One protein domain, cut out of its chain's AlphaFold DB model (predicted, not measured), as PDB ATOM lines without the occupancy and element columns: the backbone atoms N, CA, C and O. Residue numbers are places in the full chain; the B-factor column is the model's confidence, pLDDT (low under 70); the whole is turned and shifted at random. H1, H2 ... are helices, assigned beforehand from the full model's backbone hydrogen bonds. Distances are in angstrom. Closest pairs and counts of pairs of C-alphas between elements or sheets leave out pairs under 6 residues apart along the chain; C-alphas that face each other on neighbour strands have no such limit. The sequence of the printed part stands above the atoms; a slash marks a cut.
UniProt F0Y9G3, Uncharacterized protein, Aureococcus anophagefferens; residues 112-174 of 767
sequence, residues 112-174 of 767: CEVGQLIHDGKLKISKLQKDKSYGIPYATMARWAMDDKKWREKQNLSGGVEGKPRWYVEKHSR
ATOM      1  N   CYS A 112     -26.762 106.955  37.816       75.69
ATOM      2  CA  CYS A 112     -26.456 105.663  38.418       75.69
ATOM      3  C   CYS A 112     -27.537 105.168  39.368       75.69
ATOM      4  O   CYS A 112     -27.816 103.977  39.347       75.69
ATOM      5  N   GLU A 113     -28.204 106.042  40.120       78.25
ATOM      6  CA  GLU A 113     -29.386 105.647  40.899       78.25
ATOM      7  C   GLU A 113     -30.500 105.161  39.972       78.25
ATOM      8  O   GLU A 113     -30.973 104.033  40.093       78.25
ATOM      9  N   VAL A 114     -30.869 105.973  38.975       79.62
ATOM     10  CA  VAL A 114     -31.920 105.617  38.009       79.62
ATOM     11  C   VAL A 114     -31.497 104.396  37.179       79.62
ATOM     12  O   VAL A 114     -32.318 103.530  36.878       79.62
ATOM     13  N   GLY A 115     -30.208 104.278  36.849       82.56
ATOM     14  CA  GLY A 115     -29.629 103.124  36.161       82.56
ATOM     15  C   GLY A 115     -29.683 101.829  36.978       82.56
ATOM     16  O   GLY A 115     -30.050 100.790  36.427       82.56
ATOM     17  N   GLN A 116     -29.371 101.890  38.276       81.50
ATOM     18  CA  GLN A 116     -29.427 100.755  39.199       81.50
ATOM     19  C   GLN A 116     -30.877 100.353  39.486       81.50
ATOM     20  O   GLN A 116     -31.200  99.173  39.430       81.50
ATOM     21  N   LEU A 117     -31.784 101.314  39.690       82.31
ATOM     22  CA  LEU A 117     -33.215 101.038  39.862       82.31
ATOM     23  C   LEU A 117     -33.820 100.335  38.635       82.31
ATOM     24  O   LEU A 117     -34.670  99.459  38.795       82.31
ATOM     25  N   ILE A 118     -33.382 100.682  37.417       84.44
ATOM     26  CA  ILE A 118     -33.782  99.974  36.189       84.44
ATOM     27  C   ILE A 118     -33.160  98.572  36.124       84.44
ATOM     28  O   ILE A 118     -33.860  97.616  35.794       84.44
ATOM     29  N   HIS A 119     -31.871  98.441  36.445       80.75
ATOM     30  CA  HIS A 119     -31.149  97.165  36.434       80.75
ATOM     31  C   HIS A 119     -31.731  96.151  37.435       80.75
ATOM     32  O   HIS A 119     -31.928  94.989  37.096       80.75
ATOM     33  N   ASP A 120     -32.091  96.610  38.633       81.81
ATOM     34  CA  ASP A 120     -32.706  95.813  39.699       81.81
ATOM     35  C   ASP A 120     -34.196  95.497  39.443       81.81
ATOM     36  O   ASP A 120     -34.870  94.936  40.305       81.81
ATOM     37  N   GLY A 121     -34.770  95.942  38.318       81.75
ATOM     38  CA  GLY A 121     -36.197  95.806  37.997       81.75
ATOM     39  C   GLY A 121     -37.148  96.689  38.824       81.75
ATOM     40  O   GLY A 121     -38.330  96.796  38.483       81.75
ATOM     41  N   LYS A 122     -36.642  97.370  39.863       82.19
ATOM     42  CA  LYS A 122     -37.378  98.265  40.778       82.19
ATOM     43  C   LYS A 122     -38.069  99.422  40.037       82.19
ATOM     44  O   LYS A 122     -39.163  99.841  40.414       82.19
ATOM     45  N   LEU A 123     -37.477  99.898  38.938       82.69
ATOM     46  CA  LEU A 123     -38.015 100.942  38.065       82.69
ATOM     47  C   LEU A 123     -38.115 100.449  36.614       82.69
ATOM     48  O   LEU A 123     -37.129 100.393  35.884       82.69
ATOM     49  N   LYS A 124     -39.332 100.165  36.132       84.81
ATOM     50  CA  LYS A 124     -39.555  99.952  34.690       84.81
ATOM     51  C   LYS A 124     -39.238 101.245  33.934       84.81
ATOM     52  O   LYS A 124     -39.896 102.256  34.164       84.81
ATOM     53  N   ILE A 125     -38.287 101.195  32.998       82.38
ATOM     54  CA  ILE A 125     -37.772 102.368  32.266       82.38
ATOM     55  C   ILE A 125     -38.865 103.216  31.590       82.38
ATOM     56  O   ILE A 125     -38.747 104.436  31.534       82.38
ATOM     57  N   SER A 126     -39.970 102.606  31.152       82.62
ATOM     58  CA  SER A 126     -41.129 103.311  30.584       82.62
ATOM     59  C   SER A 126     -41.845 104.249  31.568       82.62
ATOM     60  O   SER A 126     -42.497 105.191  31.119       82.62
ATOM     61  N   LYS A 127     -41.689 104.083  32.893       82.31
ATOM     62  CA  LYS A 127     -42.212 105.045  33.882       82.31
ATOM     63  C   LYS A 127     -41.611 106.445  33.691       82.31
ATOM     64  O   LYS A 127     -42.350 107.414  33.821       82.31
ATOM     65  N   LEU A 128     -40.349 106.555  33.251       77.75
ATOM     66  CA  LEU A 128     -39.662 107.829  32.951       77.75
ATOM     67  C   LEU A 128     -40.262 108.622  31.768       77.75
ATOM     68  O   LEU A 128     -39.769 109.696  31.426       77.75
ATOM     69  N   GLN A 129     -41.291 108.095  31.095       78.62
ATOM     70  CA  GLN A 129     -42.079 108.846  30.108       78.62
ATOM     71  C   GLN A 129     -43.195 109.680  30.757       78.62
ATOM     72  O   GLN A 129     -43.646 110.657  30.162       78.62
ATOM     73  N   LYS A 130     -43.658 109.287  31.951       74.50
ATOM     74  CA  LYS A 130     -44.779 109.916  32.669       74.50
ATOM     75  C   LYS A 130     -44.329 110.567  33.975       74.50
ATOM     76  O   LYS A 130     -44.743 111.681  34.280       74.50
ATOM     77  N   ASP A 131     -43.468 109.881  34.716       74.12
ATOM     78  CA  ASP A 131     -42.920 110.338  35.984       74.12
ATOM     79  C   ASP A 131     -41.648 111.166  35.754       74.12
ATOM     80  O   ASP A 131     -40.672 110.686  35.173       74.12
ATOM     81  N   LYS A 132     -41.684 112.428  36.193       71.12
ATOM     82  CA  LYS A 132     -40.587 113.399  36.063       71.12
ATOM     83  C   LYS A 132     -39.789 113.583  37.361       71.12
ATOM     84  O   LYS A 132     -38.803 114.316  37.331       71.12
ATOM     85  N   SER A 133     -40.184 112.938  38.467       69.75
ATOM     86  CA  SER A 133     -39.521 113.063  39.780       69.75
ATOM     87  C   SER A 133     -38.038 112.680  39.718       69.75
ATOM     88  O   SER A 133     -37.189 113.422  40.199       69.75
ATOM     89  N   TYR A 134     -37.717 111.608  38.988       68.62
ATOM     90  CA  TYR A 134     -36.354 111.136  38.715       68.62
ATOM     91  C   TYR A 134     -35.456 112.127  37.956       68.62
ATOM     92  O   TYR A 134     -34.281 111.840  37.752       68.62
ATOM     93  N   GLY A 135     -35.979 113.258  37.469       67.69
ATOM     94  CA  GLY A 135     -35.233 114.313  36.776       67.69
ATOM     95  C   GLY A 135     -34.737 113.973  35.361       67.69
ATOM     96  O   GLY A 135     -34.707 114.863  34.508       67.69
ATOM     97  N   ILE A 136     -34.373 112.712  35.099       70.75
ATOM     98  CA  ILE A 136     -33.691 112.247  33.884       70.75
ATOM     99  C   ILE A 136     -34.697 111.765  32.814       70.75
ATOM    100  O   ILE A 136     -35.491 110.863  33.080       70.75
ATOM    101  N   PRO A 137     -34.643 112.282  31.567       76.56
ATOM    102  CA  PRO A 137     -35.551 111.874  30.496       76.56
ATOM    103  C   PRO A 137     -35.426 110.401  30.077       76.56
ATOM    104  O   PRO A 137     -34.319 109.879  29.918       76.56
ATOM    105  N   TYR A 138     -36.562 109.779  29.733       79.12
ATOM    106  CA  TYR A 138     -36.638 108.441  29.126       79.12
ATOM    107  C   TYR A 138     -35.617 108.216  27.995       79.12
ATOM    108  O   TYR A 138     -34.892 107.224  28.005       79.12
ATOM    109  N   ALA A 139     -35.514 109.150  27.041       76.25
ATOM    110  CA  ALA A 139     -34.605 109.033  25.895       76.25
ATOM    111  C   ALA A 139     -33.116 109.015  26.301       76.25
ATOM    112  O   ALA A 139     -32.300 108.369  25.640       76.25
ATOM    113  N   THR A 140     -32.764 109.672  27.412       77.06
ATOM    114  CA  THR A 140     -31.423 109.594  28.000       77.06
ATOM    115  C   THR A 140     -31.195 108.196  28.561       77.06
ATOM    116  O   THR A 140     -30.278 107.512  28.107       77.06
ATOM    117  N   MET A 141     -32.050 107.722  29.474       82.00
ATOM    118  CA  MET A 141     -31.852 106.410  30.105       82.00
ATOM    119  C   MET A 141     -31.952 105.242  29.120       82.00
ATOM    120  O   MET A 141     -31.178 104.299  29.244       82.00
ATOM    121  N   ALA A 142     -32.786 105.315  28.078       82.56
ATOM    122  CA  ALA A 142     -32.879 104.273  27.049       82.56
ATOM    123  C   ALA A 142     -31.555 104.057  26.281       82.56
ATOM    124  O   ALA A 142     -31.257 102.945  25.850       82.56
ATOM    125  N   ARG A 143     -30.722 105.102  26.153       82.56
ATOM    126  CA  ARG A 143     -29.369 105.035  25.565       82.56
ATOM    127  C   ARG A 143     -28.296 104.570  26.562       82.56
ATOM    128  O   ARG A 143     -27.218 104.154  26.142       82.56
ATOM    129  N   TRP A 144     -28.553 104.673  27.864       82.88
ATOM    130  CA  TRP A 144     -27.576 104.401  28.927       82.88
ATOM    131  C   TRP A 144     -27.797 103.062  29.647       82.88
ATOM    132  O   TRP A 144     -26.827 102.458  30.097       82.88
ATOM    133  N   ALA A 145     -29.032 102.557  29.687       83.44
ATOM    134  CA  ALA A 145     -29.382 101.206  30.132       83.44
ATOM    135  C   ALA A 145     -29.188 100.131  29.038       83.44
ATOM    136  O   ALA A 145     -29.306  98.942  29.319       83.44
ATOM    137  N   MET A 146     -28.883 100.534  27.799       84.69
ATOM    138  CA  MET A 146     -28.510  99.621  26.714       84.69
ATOM    139  C   MET A 146     -27.211  98.872  27.050       84.69
ATOM    140  O   MET A 146     -26.291  99.465  27.610       84.69
ATOM    141  N   ASP A 147     -27.137  97.596  26.671       87.06
ATOM    142  CA  ASP A 147     -25.914  96.781  26.709       87.06
ATOM    143  C   ASP A 147     -24.744  97.488  25.995       87.06
ATOM    144  O   ASP A 147     -24.905  98.031  24.898       87.06
ATOM    145  N   ASP A 148     -23.574  97.521  26.636       80.31
ATOM    146  CA  ASP A 148     -22.437  98.317  26.170       80.31
ATOM    147  C   ASP A 148     -21.804  97.778  24.878       80.31
ATOM    148  O   ASP A 148     -21.422  98.574  24.015       80.31
ATOM    149  N   LYS A 149     -21.742  96.451  24.704       75.88
ATOM    150  CA  LYS A 149     -21.292  95.814  23.457       75.88
ATOM    151  C   LYS A 149     -22.206  96.199  22.293       75.88
ATOM    152  O   LYS A 149     -21.728  96.812  21.338       75.88
ATOM    153  N   LYS A 150     -23.518  95.986  22.422       85.38
ATOM    154  CA  LYS A 150     -24.516  96.350  21.398       85.38
ATOM    155  C   LYS A 150     -24.542  97.851  21.110       85.38
ATOM    156  O   LYS A 150     -24.738  98.258  19.963       85.38
ATOM    157  N   TRP A 151     -24.326  98.697  22.123       83.56
ATOM    158  CA  TRP A 151     -24.209 100.140  21.909       83.56
ATOM    159  C   TRP A 151     -22.945 100.507  21.121       83.56
ATOM    160  O   TRP A 151     -23.031 101.312  20.194       83.56
ATOM    161  N   ARG A 152     -21.785  99.920  21.445       75.94
ATOM    162  CA  ARG A 152     -20.524 100.193  20.737       75.94
ATOM    163  C   ARG A 152     -20.523  99.671  19.304       75.94
ATOM    164  O   ARG A 152     -20.140 100.420  18.408       75.94
ATOM    165  N   GLU A 153     -21.047  98.471  19.070       79.81
ATOM    166  CA  GLU A 153     -21.271  97.916  17.728       79.81
ATOM    167  C   GLU A 153     -22.129  98.870  16.879       79.81
ATOM    168  O   GLU A 153     -21.737  99.250  15.778       79.81
ATOM    169  N   LYS A 154     -23.232  99.390  17.440       79.44
ATOM    170  CA  LYS A 154     -24.097 100.403  16.800       79.44
ATOM    171  C   LYS A 154     -23.421 101.771  16.571       79.44
ATOM    172  O   LYS A 154     -24.010 102.654  15.946       79.44
ATOM    173  N   GLN A 155     -22.205 101.988  17.065       72.69
ATOM    174  CA  GLN A 155     -21.403 103.197  16.838       72.69
ATOM    175  C   GLN A 155     -20.107 102.914  16.058       72.69
ATOM    176  O   GLN A 155     -19.259 103.797  15.965       72.69
ATOM    177  N   ASN A 156     -19.950 101.710  15.487       71.06
ATOM    178  CA  ASN A 156     -18.723 101.236  14.831       71.06
ATOM    179  C   ASN A 156     -17.477 101.301  15.745       71.06
ATOM    180  O   ASN A 156     -16.362 101.536  15.281       71.06
ATOM    181  N   LEU A 157     -17.660 101.096  17.055       60.22
ATOM    182  CA  LEU A 157     -16.595 101.082  18.060       60.22
ATOM    183  C   LEU A 157     -16.315  99.654  18.539       60.22
ATOM    184  O   LEU A 157     -17.233  98.894  18.835       60.22
ATOM    185  N   SER A 158     -15.038  99.310  18.702       55.50
ATOM    186  CA  SER A 158     -14.612  98.047  19.313       55.50
ATOM    187  C   SER A 158     -14.504  98.142  20.849       55.50
ATOM    188  O   SER A 158     -14.581  99.225  21.447       55.50
ATOM    189  N   GLY A 159     -14.335  96.987  21.507       60.94
ATOM    190  CA  GLY A 159     -14.051  96.899  22.947       60.94
ATOM    191  C   GLY A 159     -15.233  97.224  23.868       60.94
ATOM    192  O   GLY A 159     -15.060  97.917  24.877       60.94
ATOM    193  N   GLY A 160     -16.438  96.775  23.508       65.44
ATOM    194  CA  GLY A 160     -17.608  96.821  24.388       65.44
ATOM    195  C   GLY A 160     -17.697  95.628  25.339       65.44
ATOM    196  O   GLY A 160     -17.146  94.567  25.056       65.44
ATOM    197  N   VAL A 161     -18.372  95.818  26.473       69.69
ATOM    198  CA  VAL A 161     -18.577  94.777  27.493       69.69
ATOM    199  C   VAL A 161     -19.973  94.176  27.342       69.69
ATOM    200  O   VAL A 161     -20.971  94.892  27.354       69.69
ATOM    201  N   GLU A 162     -20.034  92.859  27.195       79.19
ATOM    202  CA  GLU A 162     -21.279  92.107  27.025       79.19
ATOM    203  C   GLU A 162     -21.984  91.860  28.366       79.19
ATOM    204  O   GLU A 162     -21.339  91.653  29.395       79.19
ATOM    205  N   GLY A 163     -23.316  91.896  28.359       77.25
ATOM    206  CA  GLY A 163     -24.147  91.601  29.527       77.25
ATOM    207  C   GLY A 163     -24.174  92.708  30.585       77.25
ATOM    208  O   GLY A 163     -24.742  92.498  31.654       77.25
ATOM    209  N   LYS A 164     -23.583  93.883  30.320       79.81
ATOM    210  CA  LYS A 164     -23.562  95.019  31.257       79.81
ATOM    211  C   LYS A 164     -24.092  96.305  30.614       79.81
ATOM    212  O   LYS A 164     -23.716  96.619  29.482       79.81
ATOM    213  N   PRO A 165     -24.937  97.084  31.318       82.44
ATOM    214  CA  PRO A 165     -25.474  98.326  30.781       82.44
ATOM    215  C   PRO A 165     -24.382  99.396  30.677       82.44
ATOM    216  O   PRO A 165     -23.510  99.523  31.541       82.44
ATOM    217  N   ARG A 166     -24.456 100.212  29.627       80.56
ATOM    218  CA  ARG A 166     -23.465 101.235  29.279       80.56
ATOM    219  C   ARG A 166     -23.157 102.214  30.412       80.56
ATOM    220  O   ARG A 166     -22.000 102.600  30.559       80.56
ATOM    221  N   TRP A 167     -24.142 102.610  31.224       77.25
ATOM    222  CA  TRP A 167     -23.903 103.495  32.375       77.25
ATOM    223  C   TRP A 167     -22.929 102.868  33.384       77.25
ATOM    224  O   TRP A 167     -22.000 103.536  33.839       77.25
ATOM    225  N   TYR A 168     -23.087 101.573  33.670       76.62
ATOM    226  CA  TYR A 168     -22.241 100.841  34.607       76.62
ATOM    227  C   TYR A 168     -20.820 100.713  34.054       76.62
ATOM    228  O   TYR A 168     -19.849 100.973  34.761       76.62
ATOM    229  N   VAL A 169     -20.684 100.356  32.774       68.62
ATOM    230  CA  VAL A 169     -19.372 100.166  32.132       68.62
ATOM    231  C   VAL A 169     -18.620 101.494  32.009       68.62
ATOM    232  O   VAL A 169     -17.429 101.563  32.311       68.62
ATOM    233  N   GLU A 170     -19.299 102.575  31.618       69.12
ATOM    234  CA  GLU A 170     -18.659 103.886  31.493       69.12
ATOM    235  C   GLU A 170     -18.256 104.464  32.863       69.12
ATOM    236  O   GLU A 170     -17.179 105.051  32.950       69.12
ATOM    237  N   LYS A 171     -19.017 104.221  33.945       65.81
ATOM    238  CA  LYS A 171     -18.611 104.573  35.322       65.81
ATOM    239  C   LYS A 171     -17.493 103.673  35.848       65.81
ATOM    240  O   LYS A 171     -16.370 104.125  36.060       65.81
ATOM    241  N   HIS A 172     -17.782 102.387  36.042       58.44
ATOM    242  CA  HIS A 172     -16.943 101.472  36.820       58.44
ATOM    243  C   HIS A 172     -15.759 100.884  36.040       58.44
ATOM    244  O   HIS A 172     -14.791 100.453  36.661       58.44
ATOM    245  N   SER A 173     -15.807 100.862  34.702       55.72
ATOM    246  CA  SER A 173     -14.725 100.321  33.859       55.72
ATOM    247  C   SER A 173     -13.992 101.379  33.029       55.72
ATOM    248  O   SER A 173     -12.912 101.092  32.517       55.72
ATOM    249  N   ARG A 174     -14.555 102.587  32.870       59.53
ATOM    250  CA  ARG A 174     -13.953 103.671  32.066       59.53
ATOM    251  C   ARG A 174     -13.867 105.026  32.780       59.53
ATOM    252  O   ARG A 174     -13.339 105.958  32.189       59.53
TER     253      ARG A 174
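This is residues 112 to 174 of the 767 residues of an uncharacterized protein of Aureococcus anophagefferens (UniProt F0Y9G3). Picture a short, uneven row of three small helices, H2, H3 and H4, along the longest axis, with two more, H1 and H5, over one side of it, H1 over H3 and H5 over H4. H2 is near one end of the length, and the unnamed stretch of residues 154 to 165 loops out past H4 at the other. The printed part has 63 residues, with five named helices in the order H1 to H5 and no named strand, and its class is all helix. The whole is compact, with a radius of gyration of the C-alphas of 12.0 A, yet elongated, spanning 35 by 19 by 17 A.

Start at H1, residues 112 to 119, the longest helix by residues, with 8. Look from its Gly 115 to Trp 167 in H5, residues 166 to 172: these closest C-alphas are 6.9 A apart, and the two helices touch at a steep tilt of 53 degrees, opposite ways. From Gly 115 look also to Met 141 in H3, residues 138 to 144: H1 and H3 only just touch, with 3 pairs of C-alphas within 8 A, the closest 7.2 A apart, and are about perpendicular at 87 degrees. H3 and H5 only just touch, also with 3 pairs, the closest being the C-alphas of Trp 144 and Trp 167 at 5.1 A; their tilt is steep, 55 degrees, the same way. H3 touches H2, residues 125 to 129, where the closest C-alphas, of Leu 128 and Tyr 138, are 4.9 A apart. H5 only just touches H4, residues 148 to 153, with 3 pairs, the closest being the C-alphas of Asp 148 and Arg 166 at 4.4 A. H1 and H4 are apart, as are H2 and H4, and H2 and H5. In H1, H4 and H5 every O i to N i+4 pair is within hydrogen-bond range; H3 has 2 of 3, and H2 has 0 of 1 but 2 of 2 O i to N i+3 pairs.

Find C-alpha 112 at (-26.456, 105.663, 38.418); from there H1 runs 9.9 A to C-alpha 119. H2 covers 8.1 A, from Ile 125 to Gln 129. H3 begins at C-alpha 138, (-36.638, 108.441, 29.126), and covers 9.9 A to Trp 144. H4 covers 8.5 A, from Asp 148 to Glu 153, and H5 10.0 A, ending at C-alpha 172, (-16.943, 101.472, 36.820).

The two C-alphas farthest apart, of Ser 133 and Ser 158, are 35.6 A apart. The printed part has no cut. The link from H4 to H5, 12 residues, is long. Look for pLDDT under 70 at residues 133 to 135, 157 to 161 and 169 to 174; the mean of the printed part is 76.2.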